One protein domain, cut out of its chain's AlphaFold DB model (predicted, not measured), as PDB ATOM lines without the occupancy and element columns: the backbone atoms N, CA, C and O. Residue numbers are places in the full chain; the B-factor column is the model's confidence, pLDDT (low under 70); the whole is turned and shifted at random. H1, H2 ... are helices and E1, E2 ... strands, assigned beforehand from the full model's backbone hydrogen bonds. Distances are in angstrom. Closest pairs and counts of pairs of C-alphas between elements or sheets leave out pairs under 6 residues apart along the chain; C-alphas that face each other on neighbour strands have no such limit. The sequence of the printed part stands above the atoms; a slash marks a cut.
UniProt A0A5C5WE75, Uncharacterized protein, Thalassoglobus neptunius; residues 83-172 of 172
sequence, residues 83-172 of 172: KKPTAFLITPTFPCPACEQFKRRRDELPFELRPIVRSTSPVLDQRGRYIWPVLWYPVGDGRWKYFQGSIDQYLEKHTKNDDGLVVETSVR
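Overview. This is residues 83 to 172 of the 172 residues of an uncharacterized protein of Thalassoglobus neptunius (UniProt A0A5C5WE75). A strongly twisted sheet of four strands, E2, E1, E3 and E4 from edge to edge, has the short helix H1 over one face, while the helix H2 grazes the sheet with its residues 151 to 154 and leads into a small two-stranded hairpin, E5 and E6. The long link of residues 119 to 133 and the turn of that hairpin lie at opposite ends of the longest axis. The printed part has 90 residues, with two named helices and six named strands in the order E1 H1 E2 E3 E4 H2 E5 E6; its class is mixed, helices and strands. The four-stranded sheet is mixed and the pair E5 and E6 antiparallel. The whole is compact and rounded, with a radius of gyration of the C-alphas of 13.1 A and spans of 37 by 29 by 23 A.

Along the chain. Find C-alpha 86 at (29.405, -87.410, 21.929); from there E1 runs 19.7 A to residue 92. H1 follows at residues 97 to 104, 10.6 A long, then E2 at residues 112 to 118, 19.2 A. Look next at E3, residues 134 to 138, 13.3 A, and E4, residues 144 to 148, 13.8 A. H2, residues 151 to 157, spans 9.9 A from C-alpha 151 at (26.124, -73.816, 13.061). E5, residues 158 to 160, is 6.9 A long, and E6, residues 166 to 168, is 6.7 A long and ends at C-alpha 168 at (33.450, -70.275, 24.771).

Arrangement. Begin at E1, an inner strand, parallel to E2 at 29 degrees, with N 89 and O 114 3.0 A apart, within hydrogen-bond range. E1 and E3 are antiparallel at 169 degrees, with N 88 and O 136 at 2.8 A. E3 and E4 form a hairpin, antiparallel at 153 degrees, with N 137 and O 145 at 2.9 A. H1 is on this sheet at a height over the sheet of 9.2 A, and the closest C-alphas of H1 and E1 are those of Cys 99 and Thr 91, 6.2 A. H1 lies over E1, with 6 of its 8 C-alphas falling there, and only just runs along the strands, at 29 degrees to E1 on the local plane. E1, H1 and E2 make a strand-helix-strand unit, two parallel neighbour strands with a helix between, and its crossover is right-handed. H1 and H2 only just touch, with 3 pairs of C-alphas within 8 A, the closest those of Phe 102 and Ile 151 at 5.7 A; their lines are about perpendicular, at 78 degrees. E5 and E6 form the other hairpin, antiparallel at 138 degrees, with N 159 and O 167 at 3.0 A; E5 is apart from E3 and E4. In H1 and H2 every O i to N i+4 pair is within hydrogen-bond range.

Size, cuts and confidence. The two C-alphas farthest apart are those of Arg 127 and Asp 162, 39.3 A. The printed part has no cut and ends at residue 172, the chain's last. The link from E2 to E3, 15 residues, is long. Mean pLDDT of the printed part is 86.8; residues 160 to 165 and 167 to 172 are under 70.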
ATOM      1  N   LYS A  83      39.002 -90.371  21.440       73.25
ATOM      2  CA  LYS A  83      37.645 -90.541  20.931       73.25
ATOM      3  C   LYS A  83      36.898 -89.238  21.175       73.25
ATOM      4  O   LYS A  83      36.780 -88.800  22.319       73.25
ATOM      5  N   LYS A  84      36.412 -88.607  20.101       80.44
ATOM      6  CA  LYS A  84      35.640 -87.367  20.217       80.44
ATOM      7  C   LYS A  84      34.472 -87.598  21.185       80.44
ATOM      8  O   LYS A  84      33.789 -88.619  21.059       80.44
ATOM      9  N   PRO A  85      34.208 -86.673  22.121       86.69
ATOM     10  CA  PRO A  85      33.053 -86.799  22.993       86.69
ATOM     11  C   PRO A  85      31.767 -86.773  22.158       86.69
ATOM     12  O   PRO A  85      31.746 -86.228  21.056       86.69
ATOM     13  N   THR A  86      30.687 -87.376  22.650       91.44
ATOM     14  CA  THR A  86      29.405 -87.410  21.929       91.44
ATOM     15  C   THR A  86      28.546 -86.201  22.292       91.44
ATOM     16  O   THR A  86      28.397 -85.874  23.466       91.44
ATOM     17  N   ALA A  87      27.934 -85.568  21.295       94.00
ATOM     18  CA  ALA A  87      26.920 -84.531  21.464       94.00
ATOM     19  C   ALA A  87      25.627 -84.914  20.742       94.00
ATOM     20  O   ALA A  87      25.629 -85.708  19.798       94.00
ATOM     21  N   PHE A  88      24.517 -84.307  21.147       95.94
ATOM     22  CA  PHE A  88      23.197 -84.603  20.611       95.94
ATOM     23  C   PHE A  88      22.599 -83.396  19.895       95.94
ATOM     24  O   PHE A  88      22.517 -82.306  20.452       95.94
ATOM     25  N   LEU A  89      22.130 -83.597  18.663       97.19
ATOM     26  CA  LEU A  89      21.360 -82.592  17.933       97.19
ATOM     27  C   LEU A  89      19.878 -82.933  18.027       97.19
ATOM     28  O   LEU A  89      19.406 -83.851  17.357       97.19
ATOM     29  N   ILE A  90      19.134 -82.187  18.830       96.62
ATOM     30  CA  ILE A  90      17.694 -82.366  18.979       96.62
ATOM     31  C   ILE A  90      17.001 -81.625  17.830       96.62
ATOM     32  O   ILE A  90      17.142 -80.410  17.663       96.62
ATOM     33  N   THR A  91      16.284 -82.387  17.004       96.19
ATOM     34  CA  THR A  91      15.661 -81.937  15.752       96.19
ATOM     35  C   THR A  91      14.171 -82.278  15.722       96.19
ATOM     36  O   THR A  91      13.765 -83.275  16.327       96.19
ATOM     37  N   PRO A  92      13.344 -81.468  15.042       96.25
ATOM     38  CA  PRO A  92      11.922 -81.738  14.940       96.25
ATOM     39  C   PRO A  92      11.633 -82.858  13.934       96.25
ATOM     40  O   PRO A  92      12.464 -83.198  13.093       96.25
ATOM     41  N   THR A  93      10.413 -83.394  13.979       94.19
ATOM     42  CA  THR A  93       9.890 -84.329  12.966       94.19
ATOM     43  C   THR A  93       9.544 -83.658  11.632       94.19
ATOM     44  O   THR A  93       9.366 -84.349  10.631       94.19
ATOM     45  N   PHE A  94       9.437 -82.327  11.598       94.25
ATOM     46  CA  PHE A  94       9.158 -81.538  10.396       94.25
ATOM     47  C   PHE A  94      10.449 -80.989   9.755       94.25
ATOM     48  O   PHE A  94      11.485 -80.916  10.421       94.25
ATOM     49  N   PRO A  95      10.420 -80.573   8.472       95.00
ATOM     50  CA  PRO A  95      11.594 -80.026   7.796       95.00
ATOM     51  C   PRO A  95      12.202 -78.831   8.542       95.00
ATOM     52  O   PRO A  95      11.538 -77.827   8.787       95.00
ATOM     53  N   CYS A  96      13.488 -78.930   8.873       93.88
ATOM     54  CA  CYS A  96      14.234 -77.902   9.595       93.88
ATOM     55  C   CYS A  96      15.562 -77.618   8.871       93.88
ATOM     56  O   CYS A  96      16.539 -78.340   9.082       93.88
ATOM     57  N   PRO A  97      15.636 -76.569   8.029       94.50
ATOM     58  CA  PRO A  97      16.844 -76.251   7.264       94.50
ATOM     59  C   PRO A  97      18.088 -76.036   8.137       94.50
ATOM     60  O   PRO A  97      19.160 -76.543   7.816       94.50
ATOM     61  N   ALA A  98      17.940 -75.356   9.278       93.06
ATOM     62  CA  ALA A  98      19.032 -75.150  10.230       93.06
ATOM     63  C   ALA A  98      19.536 -76.476  10.835       93.06
ATOM     64  O   ALA A  98      20.737 -76.669  11.005       93.06
ATOM     65  N   CYS A  99      18.638 -77.429  11.096       94.94
ATOM     66  CA  CYS A  99      19.000 -78.758  11.582       94.94
ATOM     67  C   CYS A  99      19.808 -79.541  10.536       94.94
ATOM     68  O   CYS A  99      20.776 -80.221  10.873       94.94
ATOM     69  N   GLU A 100      19.436 -79.430   9.258       96.44
ATOM     70  CA  GLU A 100      20.163 -80.067   8.158       96.44
ATOM     71  C   GLU A 100      21.558 -79.468   7.955       96.44
ATOM     72  O   GLU A 100      22.496 -80.202   7.644       96.44
ATOM     73  N   GLN A 101      21.739 -78.164   8.193       96.44
ATOM     74  CA  GLN A 101      23.070 -77.548   8.169       96.44
ATOM     75  C   GLN A 101      24.003 -78.163   9.219       96.44
ATOM     76  O   GLN A 101      25.122 -78.539   8.877       96.44
ATOM     77  N   PHE A 102      23.527 -78.353  10.457       95.75
ATOM     78  CA  PHE A 102      24.301 -79.039  11.498       95.75
ATOM     79  C   PHE A 102      24.685 -80.468  11.099       95.75
ATOM     80  O   PHE A 102      25.819 -80.882  11.322       95.75
ATOM     81  N   LYS A 103      23.768 -81.224  10.482       95.00
ATOM     82  CA  LYS A 103      24.052 -82.597  10.028       95.00
ATOM     83  C   LYS A 103      25.103 -82.638   8.919       95.00
ATOM     84  O   LYS A 103      25.981 -83.495   8.960       95.00
ATOM     85  N   ARG A 104      25.022 -81.726   7.941       96.75
ATOM     86  CA  ARG A 104      25.961 -81.656   6.804       96.75
ATOM     87  C   ARG A 104      27.369 -81.257   7.225       96.75
ATOM     88  O   ARG A 104      28.327 -81.744   6.649       96.75
ATOM     89  N   ARG A 105      27.477 -80.377   8.219       95.19
ATOM     90  CA  ARG A 105      28.744 -79.815   8.704       95.19
ATOM     91  C   ARG A 105      29.169 -80.409  10.047       95.19
ATOM     92  O   ARG A 105      29.897 -79.791  10.815       95.19
ATOM     93  N   ARG A 106      28.715 -81.629  10.350       93.38
ATOM     94  CA  ARG A 106      29.009 -82.311  11.620       93.38
ATOM     95  C   ARG A 106      30.503 -82.544  11.851       93.38
ATOM     96  O   ARG A 106      30.928 -82.615  12.996       93.38
ATOM     97  N   ASP A 107      31.287 -82.657  10.780       91.31
ATOM     98  CA  ASP A 107      32.719 -82.960  10.856       91.31
ATOM     99  C   ASP A 107      33.548 -81.755  11.336       91.31
ATOM    100  O   ASP A 107      34.637 -81.933  11.886       91.31
ATOM    101  N   GLU A 108      32.997 -80.542  11.208       91.56
ATOM    102  CA  GLU A 108      33.578 -79.297  11.728       91.56
ATOM    103  C   GLU A 108      33.447 -79.190  13.253       91.56
ATOM    104  O   GLU A 108      34.143 -78.404  13.895       91.56
ATOM    105  N   LEU A 109      32.573 -80.001  13.859       90.50
ATOM    106  CA  LEU A 109      32.311 -79.952  15.288       90.50
ATOM    107  C   LEU A 109      33.402 -80.702  16.084       90.50
ATOM    108  O   LEU A 109      33.985 -81.697  15.624       90.50
ATOM    109  N   PRO A 110      33.698 -80.244  17.315       88.62
ATOM    110  CA  PRO A 110      34.686 -80.879  18.188       88.62
ATOM    111  C   PRO A 110      34.238 -82.214  18.785       88.62
ATOM    112  O   PRO A 110      35.040 -82.919  19.385       88.62
ATOM    113  N   PHE A 111      32.985 -82.592  18.572       90.19
ATOM    114  CA  PHE A 111      32.367 -83.805  19.089       90.19
ATOM    115  C   PHE A 111      31.767 -84.643  17.963       90.19
ATOM    116  O   PHE A 111      31.558 -84.180  16.840       90.19
ATOM    117  N   GLU A 112      31.448 -85.888  18.282       92.69
ATOM    118  CA  GLU A 112      30.628 -86.739  17.437       92.69
ATOM    119  C   GLU A 112      29.151 -86.346  17.579       92.69
ATOM    120  O   GLU A 112      28.564 -86.459  18.656       92.69
ATOM    121  N   LEU A 113      28.534 -85.884  16.490       94.62
ATOM    122  CA  LEU A 113      27.142 -85.436  16.496       94.62
ATOM    123  C   LEU A 113      26.161 -86.596  16.277       94.62
ATOM    124  O   LEU A 113      26.141 -87.215  15.209       94.62
ATOM    125  N   ARG A 114      25.271 -86.830  17.245       96.19
ATOM    126  CA  ARG A 114      24.174 -87.805  17.163       96.19
ATOM    127  C   ARG A 114      22.819 -87.092  17.073       96.19
ATOM    128  O   ARG A 114      22.385 -86.473  18.044       96.19
ATOM    129  N   PRO A 115      22.121 -87.134  15.925       95.38
ATOM    130  CA  PRO A 115      20.809 -86.512  15.809       95.38
ATOM    131  C   PRO A 115      19.748 -87.309  16.576       95.38
ATOM    132  O   PRO A 115      19.675 -88.531  16.469       95.38
ATOM    133  N   ILE A 116      18.891 -86.601  17.306       96.38
ATOM    134  CA  ILE A 116      17.711 -87.134  17.986       96.38
ATOM    135  C   ILE A 116      16.493 -86.407  17.420       96.38
ATOM    136  O   ILE A 116      16.433 -85.177  17.427       96.38
ATOM    137  N   VAL A 117      15.510 -87.158  16.934       95.62
ATOM    138  CA  VAL A 117      14.252 -86.595  16.429       95.62
ATOM    139  C   VAL A 117      13.219 -86.592  17.553       95.62
ATOM    140  O   VAL A 117      13.004 -87.613  18.208       95.62
ATOM    141  N   ARG A 118      12.580 -85.447  17.801       94.00
ATOM    142  CA  ARG A 118      11.536 -85.276  18.823       94.00
ATOM    143  C   ARG A 118      10.369 -84.462  18.264       94.00
ATOM    144  O   ARG A 118      10.545 -83.639  17.372       94.00
ATOM    145  N   SER A 119       9.172 -84.671  18.808       91.88
ATOM    146  CA  SER A 119       7.993 -83.841  18.515       91.88
ATOM    147  C   SER A 119       8.011 -82.506  19.270       91.88
ATOM    148  O   SER A 119       7.446 -81.523  18.796       91.88
ATOM    149  N   THR A 120       8.682 -82.455  20.422       91.94
ATOM    150  CA  THR A 120       8.785 -81.282  21.300       91.94
ATOM    151  C   THR A 120      10.243 -80.968  21.612       91.94
ATOM    152  O   THR A 120      11.037 -81.882  21.845       91.94
ATOM    153  N   SER A 121      10.592 -79.682  21.643       91.12
ATOM    154  CA  SER A 121      11.933 -79.232  22.028       91.12
ATOM    155  C   SER A 121      12.030 -79.112  23.550       91.12
ATOM    156  O   SER A 121      11.056 -78.681  24.173       91.12
ATOM    157  N   PRO A 122      13.176 -79.444  24.168       90.38
ATOM    158  CA  PRO A 122      13.390 -79.181  25.589       90.38
ATOM    159  C   PRO A 122      13.541 -77.685  25.906       90.38
ATOM    160  O   PRO A 122      13.507 -77.310  27.073       90.38
ATOM    161  N   VAL A 123      13.712 -76.829  24.890       91.56
ATOM    162  CA  VAL A 123      13.930 -75.388  25.055       91.56
ATOM    163  C   VAL A 123      12.765 -74.604  24.449       91.56
ATOM    164  O   VAL A 123      12.327 -74.867  23.323       91.56
ATOM    165  N   LEU A 124      12.278 -73.620  25.209       92.31
ATOM    166  CA  LEU A 124      11.210 -72.701  24.822       92.31
ATOM    167  C   LEU A 124      11.746 -71.273  24.708       92.31
ATOM    168  O   LEU A 124      12.604 -70.867  25.492       92.31
ATOM    169  N   ASP A 125      11.244 -70.513  23.736       91.12
ATOM    170  CA  ASP A 125      11.533 -69.082  23.643       91.12
ATOM    171  C   ASP A 125      10.747 -68.288  24.704       91.12
ATOM    172  O   ASP A 125       9.890 -68.820  25.410       91.12
ATOM    173  N   GLN A 126      11.002 -66.981  24.800       91.62
ATOM    174  CA  GLN A 126      10.293 -66.086  25.730       91.62
ATOM    175  C   GLN A 126       8.773 -66.027  25.495       91.62
ATOM    176  O   GLN A 126       8.032 -65.538  26.343       91.62
ATOM    177  N   ARG A 127       8.303 -66.510  24.340       94.19
ATOM    178  CA  ARG A 127       6.890 -66.580  23.962       94.19
ATOM    179  C   ARG A 127       6.311 -67.987  24.161       94.19
ATOM    180  O   ARG A 127       5.182 -68.228  23.747       94.19
ATOM    181  N   GLY A 128       7.063 -68.915  24.760       92.75
ATOM    182  CA  GLY A 128       6.633 -70.291  25.008       92.75
ATOM    183  C   GLY A 128       6.620 -71.190  23.767       92.75
ATOM    184  O   GLY A 128       5.940 -72.213  23.771       92.75
ATOM    185  N   ARG A 129       7.334 -70.835  22.692       92.12
ATOM    186  CA  ARG A 129       7.412 -71.634  21.456       92.12
ATOM    187  C   ARG A 129       8.636 -72.543  21.471       92.12
ATOM    188  O   ARG A 129       9.711 -72.121  21.889       92.12
ATOM    189  N   TYR A 130       8.487 -73.765  20.959       92.12
ATOM    190  CA  TYR A 130       9.603 -74.698  20.802       92.12
ATOM    191  C   TYR A 130      10.671 -74.150  19.860       92.12
ATOM    192  O   TYR A 130      10.383 -73.742  18.734       92.12
ATOM    193  N   ILE A 131      11.913 -74.207  20.322       92.31
ATOM    194  CA  ILE A 131      13.084 -73.769  19.573       92.31
ATOM    195  C   ILE A 131      13.765 -74.962  18.907       92.31
ATOM    196  O   ILE A 131      13.936 -76.010  19.529       92.31
ATOM    197  N   TRP A 132      14.233 -74.769  17.673       93.44
ATOM    198  CA  TRP A 132      15.001 -75.755  16.916       93.44
ATOM    199  C   TRP A 132      16.081 -75.071  16.062       93.44
ATOM    200  O   TRP A 132      15.830 -73.964  15.578       93.44
ATOM    201  N   PRO A 133      17.227 -75.721  15.790       95.19
ATOM    202  CA  PRO A 133      17.742 -76.918  16.460       95.19
ATOM    203  C   PRO A 133      18.190 -76.616  17.897       95.19
ATOM    204  O   PRO A 133      18.500 -75.471  18.228       95.19
ATOM    205  N   VAL A 134      18.266 -77.653  18.735       95.88
ATOM    206  CA  VAL A 134      18.941 -77.575  20.039       95.88
ATOM    207  C   VAL A 134      20.137 -78.511  20.009       95.88
ATOM    208  O   VAL A 134      19.981 -79.727  19.902       95.88
ATOM    209  N   LEU A 135      21.335 -77.941  20.077       95.88
ATOM    210  CA  LEU A 135      22.576 -78.695  20.187       95.88
ATOM    211  C   LEU A 135      22.898 -78.880  21.669       95.88
ATOM    212  O   LEU A 135      23.083 -77.893  22.364       95.88
ATOM    213  N   TRP A 136      22.982 -80.117  22.140       94.81
ATOM    214  CA  TRP A 136      23.306 -80.475  23.519       94.81
ATOM    215  C   TRP A 136      24.685 -81.133  23.553       94.81
ATOM    216  O   TRP A 136      24.865 -82.204  22.973       94.81
ATOM    217  N   TYR A 137      25.671 -80.493  24.175       92.94
ATOM    218  CA  TYR A 137      27.077 -80.876  24.042       92.94
ATOM    219  C   TYR A 137      27.821 -80.855  25.387       92.94
ATOM    220  O   TYR A 137      27.465 -80.077  26.279       92.94
ATOM    221  N   PRO A 138      28.838 -81.719  25.555       88.88
ATOM    222  CA  PRO A 138      29.640 -81.759  26.767       88.88
ATOM    223  C   PRO A 138      30.689 -80.642  26.777       88.88
ATOM    224  O   PRO A 138      31.241 -80.267  25.741       88.88
ATOM    225  N   VAL A 139      30.976 -80.138  27.972       86.31
ATOM    226  CA  VAL A 139      32.008 -79.141  28.269       86.31
ATOM    227  C   VAL A 139      33.129 -79.819  29.066       86.31
ATOM    228  O   VAL A 139      32.914 -80.846  29.710       86.31
ATOM    229  N   GLY A 140      34.343 -79.265  29.009       76.94
ATOM    230  CA  GLY A 140      35.553 -79.857  29.599       76.94
ATOM    231  C   GLY A 140      35.534 -80.121  31.106       76.94
ATOM    232  O   GLY A 140      36.361 -80.873  31.602       76.94
ATOM    233  N   ASP A 141      34.584 -79.545  31.837       80.81
ATOM    234  CA  ASP A 141      34.395 -79.725  33.279       80.81
ATOM    235  C   ASP A 141      33.380 -80.832  33.628       80.81
ATOM    236  O   ASP A 141      32.909 -80.920  34.762       80.81
ATOM    237  N   GLY A 142      33.004 -81.659  32.647       80.31
ATOM    238  CA  GLY A 142      32.013 -82.724  32.805       80.31
ATOM    239  C   GLY A 142      30.565 -82.230  32.817       80.31
ATOM    240  O   GLY A 142      29.642 -83.044  32.904       80.31
ATOM    241  N   ARG A 143      30.328 -80.916  32.703       87.06
ATOM    242  CA  ARG A 143      28.979 -80.362  32.555       87.06
ATOM    243  C   ARG A 143      28.516 -80.460  31.109       87.06
ATOM    244  O   ARG A 143      29.299 -80.577  30.171       87.06
ATOM    245  N   TRP A 144      27.207 -80.364  30.930       89.44
ATOM    246  CA  TRP A 144      26.580 -80.272  29.620       89.44
ATOM    247  C   TRP A 144      26.012 -78.873  29.425       89.44
ATOM    248  O   TRP A 144      25.423 -78.301  30.342       89.44
ATOM    249  N   LYS A 145      26.172 -78.336  28.221       92.31
ATOM    250  CA  LYS A 145      25.547 -77.088  27.791       92.31
ATOM    251  C   LYS A 145      24.649 -77.354  26.596       92.31
ATOM    252  O   LYS A 145      24.770 -78.371  25.910       92.31
ATOM    253  N   TYR A 146      23.751 -76.413  26.341       93.06
ATOM    254  CA  TYR A 146      23.007 -76.388  25.096       93.06
ATOM    255  C   TYR A 146      23.267 -75.098  24.330       93.06
ATOM    256  O   TYR A 146      23.551 -74.050  24.904       93.06
ATOM    257  N   PHE A 147      23.152 -75.189  23.013       93.31
ATOM    258  CA  PHE A 147      23.252 -74.070  22.102       93.31
ATOM    259  C   PHE A 147      22.022 -74.020  21.199       93.31
ATOM    260  O   PHE A 147      21.561 -75.037  20.672       93.31
ATOM    261  N   GLN A 148      21.519 -72.803  21.015       91.19
ATOM    262  CA  GLN A 148      20.480 -72.457  20.061       91.19
ATOM    263  C   GLN A 148      21.072 -71.489  19.041       91.19
ATOM    264  O   GLN A 148      21.598 -70.441  19.413       91.19
ATOM    265  N   GLY A 149      20.896 -71.796  17.760       89.62
ATOM    266  CA  GLY A 149      21.316 -70.916  16.676       89.62
ATOM    267  C   GLY A 149      21.649 -71.691  15.412       89.62
ATOM    268  O   GLY A 149      21.288 -72.863  15.274       89.62
ATOM    269  N   SER A 150      22.343 -71.031  14.490       92.69
ATOM    270  CA  SER A 150      22.956 -71.692  13.335       92.69
ATOM    271  C   SER A 150      24.301 -72.319  13.707       92.69
ATOM    272  O   SER A 150      24.921 -71.957  14.709       92.69
ATOM    273  N   ILE A 151      24.783 -73.248  12.881       93.38
ATOM    274  CA  ILE A 151      26.124 -73.816  13.061       93.38
ATOM    275  C   ILE A 151      27.221 -72.756  12.897       93.38
ATOM    276  O   ILE A 151      28.213 -72.809  13.611       93.38
ATOM    277  N   ASP A 152      27.015 -71.746  12.048       92.31
ATOM    278  CA  ASP A 152      27.954 -70.625  11.902       92.31
ATOM    279  C   ASP A 152      28.125 -69.861  13.216       92.31
ATOM    280  O   ASP A 152      29.243 -69.667  13.680       92.31
ATOM    281  N   GLN A 153      27.012 -69.518  13.874       91.56
ATOM    282  CA  GLN A 153      27.039 -68.854  15.179       91.56
ATOM    283  C   GLN A 153      27.686 -69.730  16.256       91.56
ATOM    284  O   GLN A 153      28.300 -69.210  17.187       91.56
ATOM    285  N   TYR A 154      27.522 -71.053  16.163       91.69
ATOM    286  CA  TYR A 154      28.176 -71.979  17.080       91.69
ATOM    287  C   TYR A 154      29.696 -71.941  16.897       91.69
ATOM    288  O   TYR A 154      30.409 -71.747  17.878       91.69
ATOM    289  N   LEU A 155      30.168 -72.090  15.657       90.19
ATOM    290  CA  LEU A 155      31.590 -72.127  15.305       90.19
ATOM    291  C   LEU A 155      32.295 -70.784  15.535       90.19
ATOM    292  O   LEU A 155      33.478 -70.764  15.846       90.19
ATOM    293  N   GLU A 156      31.577 -69.667  15.422       89.50
ATOM    294  CA  GLU A 156      32.100 -68.336  15.753       89.50
ATOM    295  C   GLU A 156      32.305 -68.166  17.269       89.50
ATOM    296  O   GLU A 156      33.326 -67.649  17.722       89.50
ATOM    297  N   LYS A 157      31.338 -68.629  18.070       84.25
ATOM    298  CA  LYS A 157      31.345 -68.459  19.532       84.25
ATOM    299  C   LYS A 157      32.174 -69.488  20.285       84.25
ATOM    300  O   LYS A 157      32.412 -69.290  21.473       84.25
ATOM    301  N   HIS A 158      32.550 -70.589  19.645       82.06
ATOM    302  CA  HIS A 158      33.218 -71.690  20.318       82.06
ATOM    303  C   HIS A 158      34.453 -72.124  19.544       82.06
ATOM    304  O   HIS A 158      34.360 -72.552  18.394       82.06
ATOM    305  N   THR A 159      35.605 -72.073  20.202       72.00
ATOM    306  CA  THR A 159      36.863 -72.603  19.680       72.00
ATOM    307  C   THR A 159      37.169 -73.973  20.283       72.00
ATOM    308  O   THR A 159      36.614 -74.383  21.309       72.00
ATOM    309  N   LYS A 160      38.049 -74.716  19.606       67.12
ATOM    310  CA  LYS A 160      38.678 -75.916  20.162       67.12
ATOM    311  C   LYS A 160      39.854 -75.513  21.040       67.12
ATOM    312  O   LYS A 160      40.702 -74.750  20.584       67.12
ATOM    313  N   ASN A 161      39.941 -76.107  22.224       64.88
ATOM    314  CA  ASN A 161      41.215 -76.241  22.926       64.88
ATOM    315  C   ASN A 161      42.023 -77.428  22.378       64.88
ATOM    316  O   ASN A 161      41.471 -78.294  21.693       64.88
ATOM    317  N   ASP A 162      43.308 -77.486  22.733       57.62
ATOM    318  CA  ASP A 162      44.247 -78.549  22.337       57.62
ATOM    319  C   ASP A 162      43.766 -79.960  22.731       57.62
ATOM    320  O   ASP A 162      44.044 -80.932  22.030       57.62
ATOM    321  N   ASP A 163      42.940 -80.068  23.776       57.12
ATOM    322  CA  ASP A 163      42.315 -81.321  24.232       57.12
ATOM    323  C   ASP A 163      41.032 -81.699  23.460       57.12
ATOM    324  O   ASP A 163      40.315 -82.630  23.827       57.12
ATOM    325  N   GLY A 164      40.674 -80.953  22.409       60.19
ATOM    326  CA  GLY A 164      39.448 -81.168  21.631       60.19
ATOM    327  C   GLY A 164      38.159 -80.758  22.353       60.19
ATOM    328  O   GLY A 164      37.064 -81.031  21.857       60.19
ATOM    329  N   LEU A 165      38.279 -80.090  23.501       64.06
ATOM    330  CA  LEU A 165      37.165 -79.600  24.308       64.06
ATOM    331  C   LEU A 165      36.659 -78.243  23.806       64.06
ATOM    332  O   LEU A 165      37.414 -77.434  23.264       64.06
ATOM    333  N   VAL A 166      35.358 -78.007  23.997       70.00
ATOM    334  CA  VAL A 166      34.678 -76.765  23.619       70.00
ATOM    335  C   VAL A 166      34.985 -75.678  24.643       70.00
ATOM    336  O   VAL A 166      34.649 -75.837  25.818       70.00
ATOM    337  N   VAL A 167      35.545 -74.555  24.191       67.44
ATOM    338  CA  VAL A 167      35.689 -73.342  25.003       67.44
ATOM    339  C   VAL A 167      34.893 -72.212  24.374       67.44
ATOM    340  O   VAL A 167      34.925 -72.013  23.162       67.44
ATOM    341  N   GLU A 168      34.136 -71.493  25.201       66.69
ATOM    342  CA  GLU A 168      33.450 -70.275  24.771       66.69
ATOM    343  C   GLU A 168      34.493 -69.192  24.490       66.69
ATOM    344  O   GLU A 168      35.270 -68.807  25.368       66.69
ATOM    345  N   THR A 169      34.502 -68.688  23.261       61.16
ATOM    346  CA  THR A 169      35.326 -67.556  22.865       61.16
ATOM    347  C   THR A 169      34.794 -66.325  23.592       61.16
ATOM    348  O   THR A 169      33.796 -65.728  23.187       61.16
ATOM    349  N   SER A 170      35.433 -65.942  24.697       44.72
ATOM    350  CA  SER A 170      35.162 -64.665  25.357       44.72
ATOM    351  C   SER A 170      35.684 -63.540  24.467       44.72
ATOM    352  O   SER A 170      36.807 -63.069  24.647       44.72
ATOM    353  N   VAL A 171      34.889 -63.115  23.489       45.91
ATOM    354  CA  VAL A 171      35.153 -61.876  22.756       45.91
ATOM    355  C   VAL A 171      34.922 -60.730  23.744       45.91
ATOM    356  O   VAL A 171      33.791 -60.499  24.167       45.91
ATOM    357  N   ARG A 172      36.020 -60.115  24.196       37.59
ATOM    358  CA  ARG A 172      36.016 -58.862  24.963       37.59
ATOM    359  C   ARG A 172      35.695 -57.680  24.062       37.59
ATOM    360  O   ARG A 172      36.119 -57.727  22.887       37.59
TER     361      ARG A 172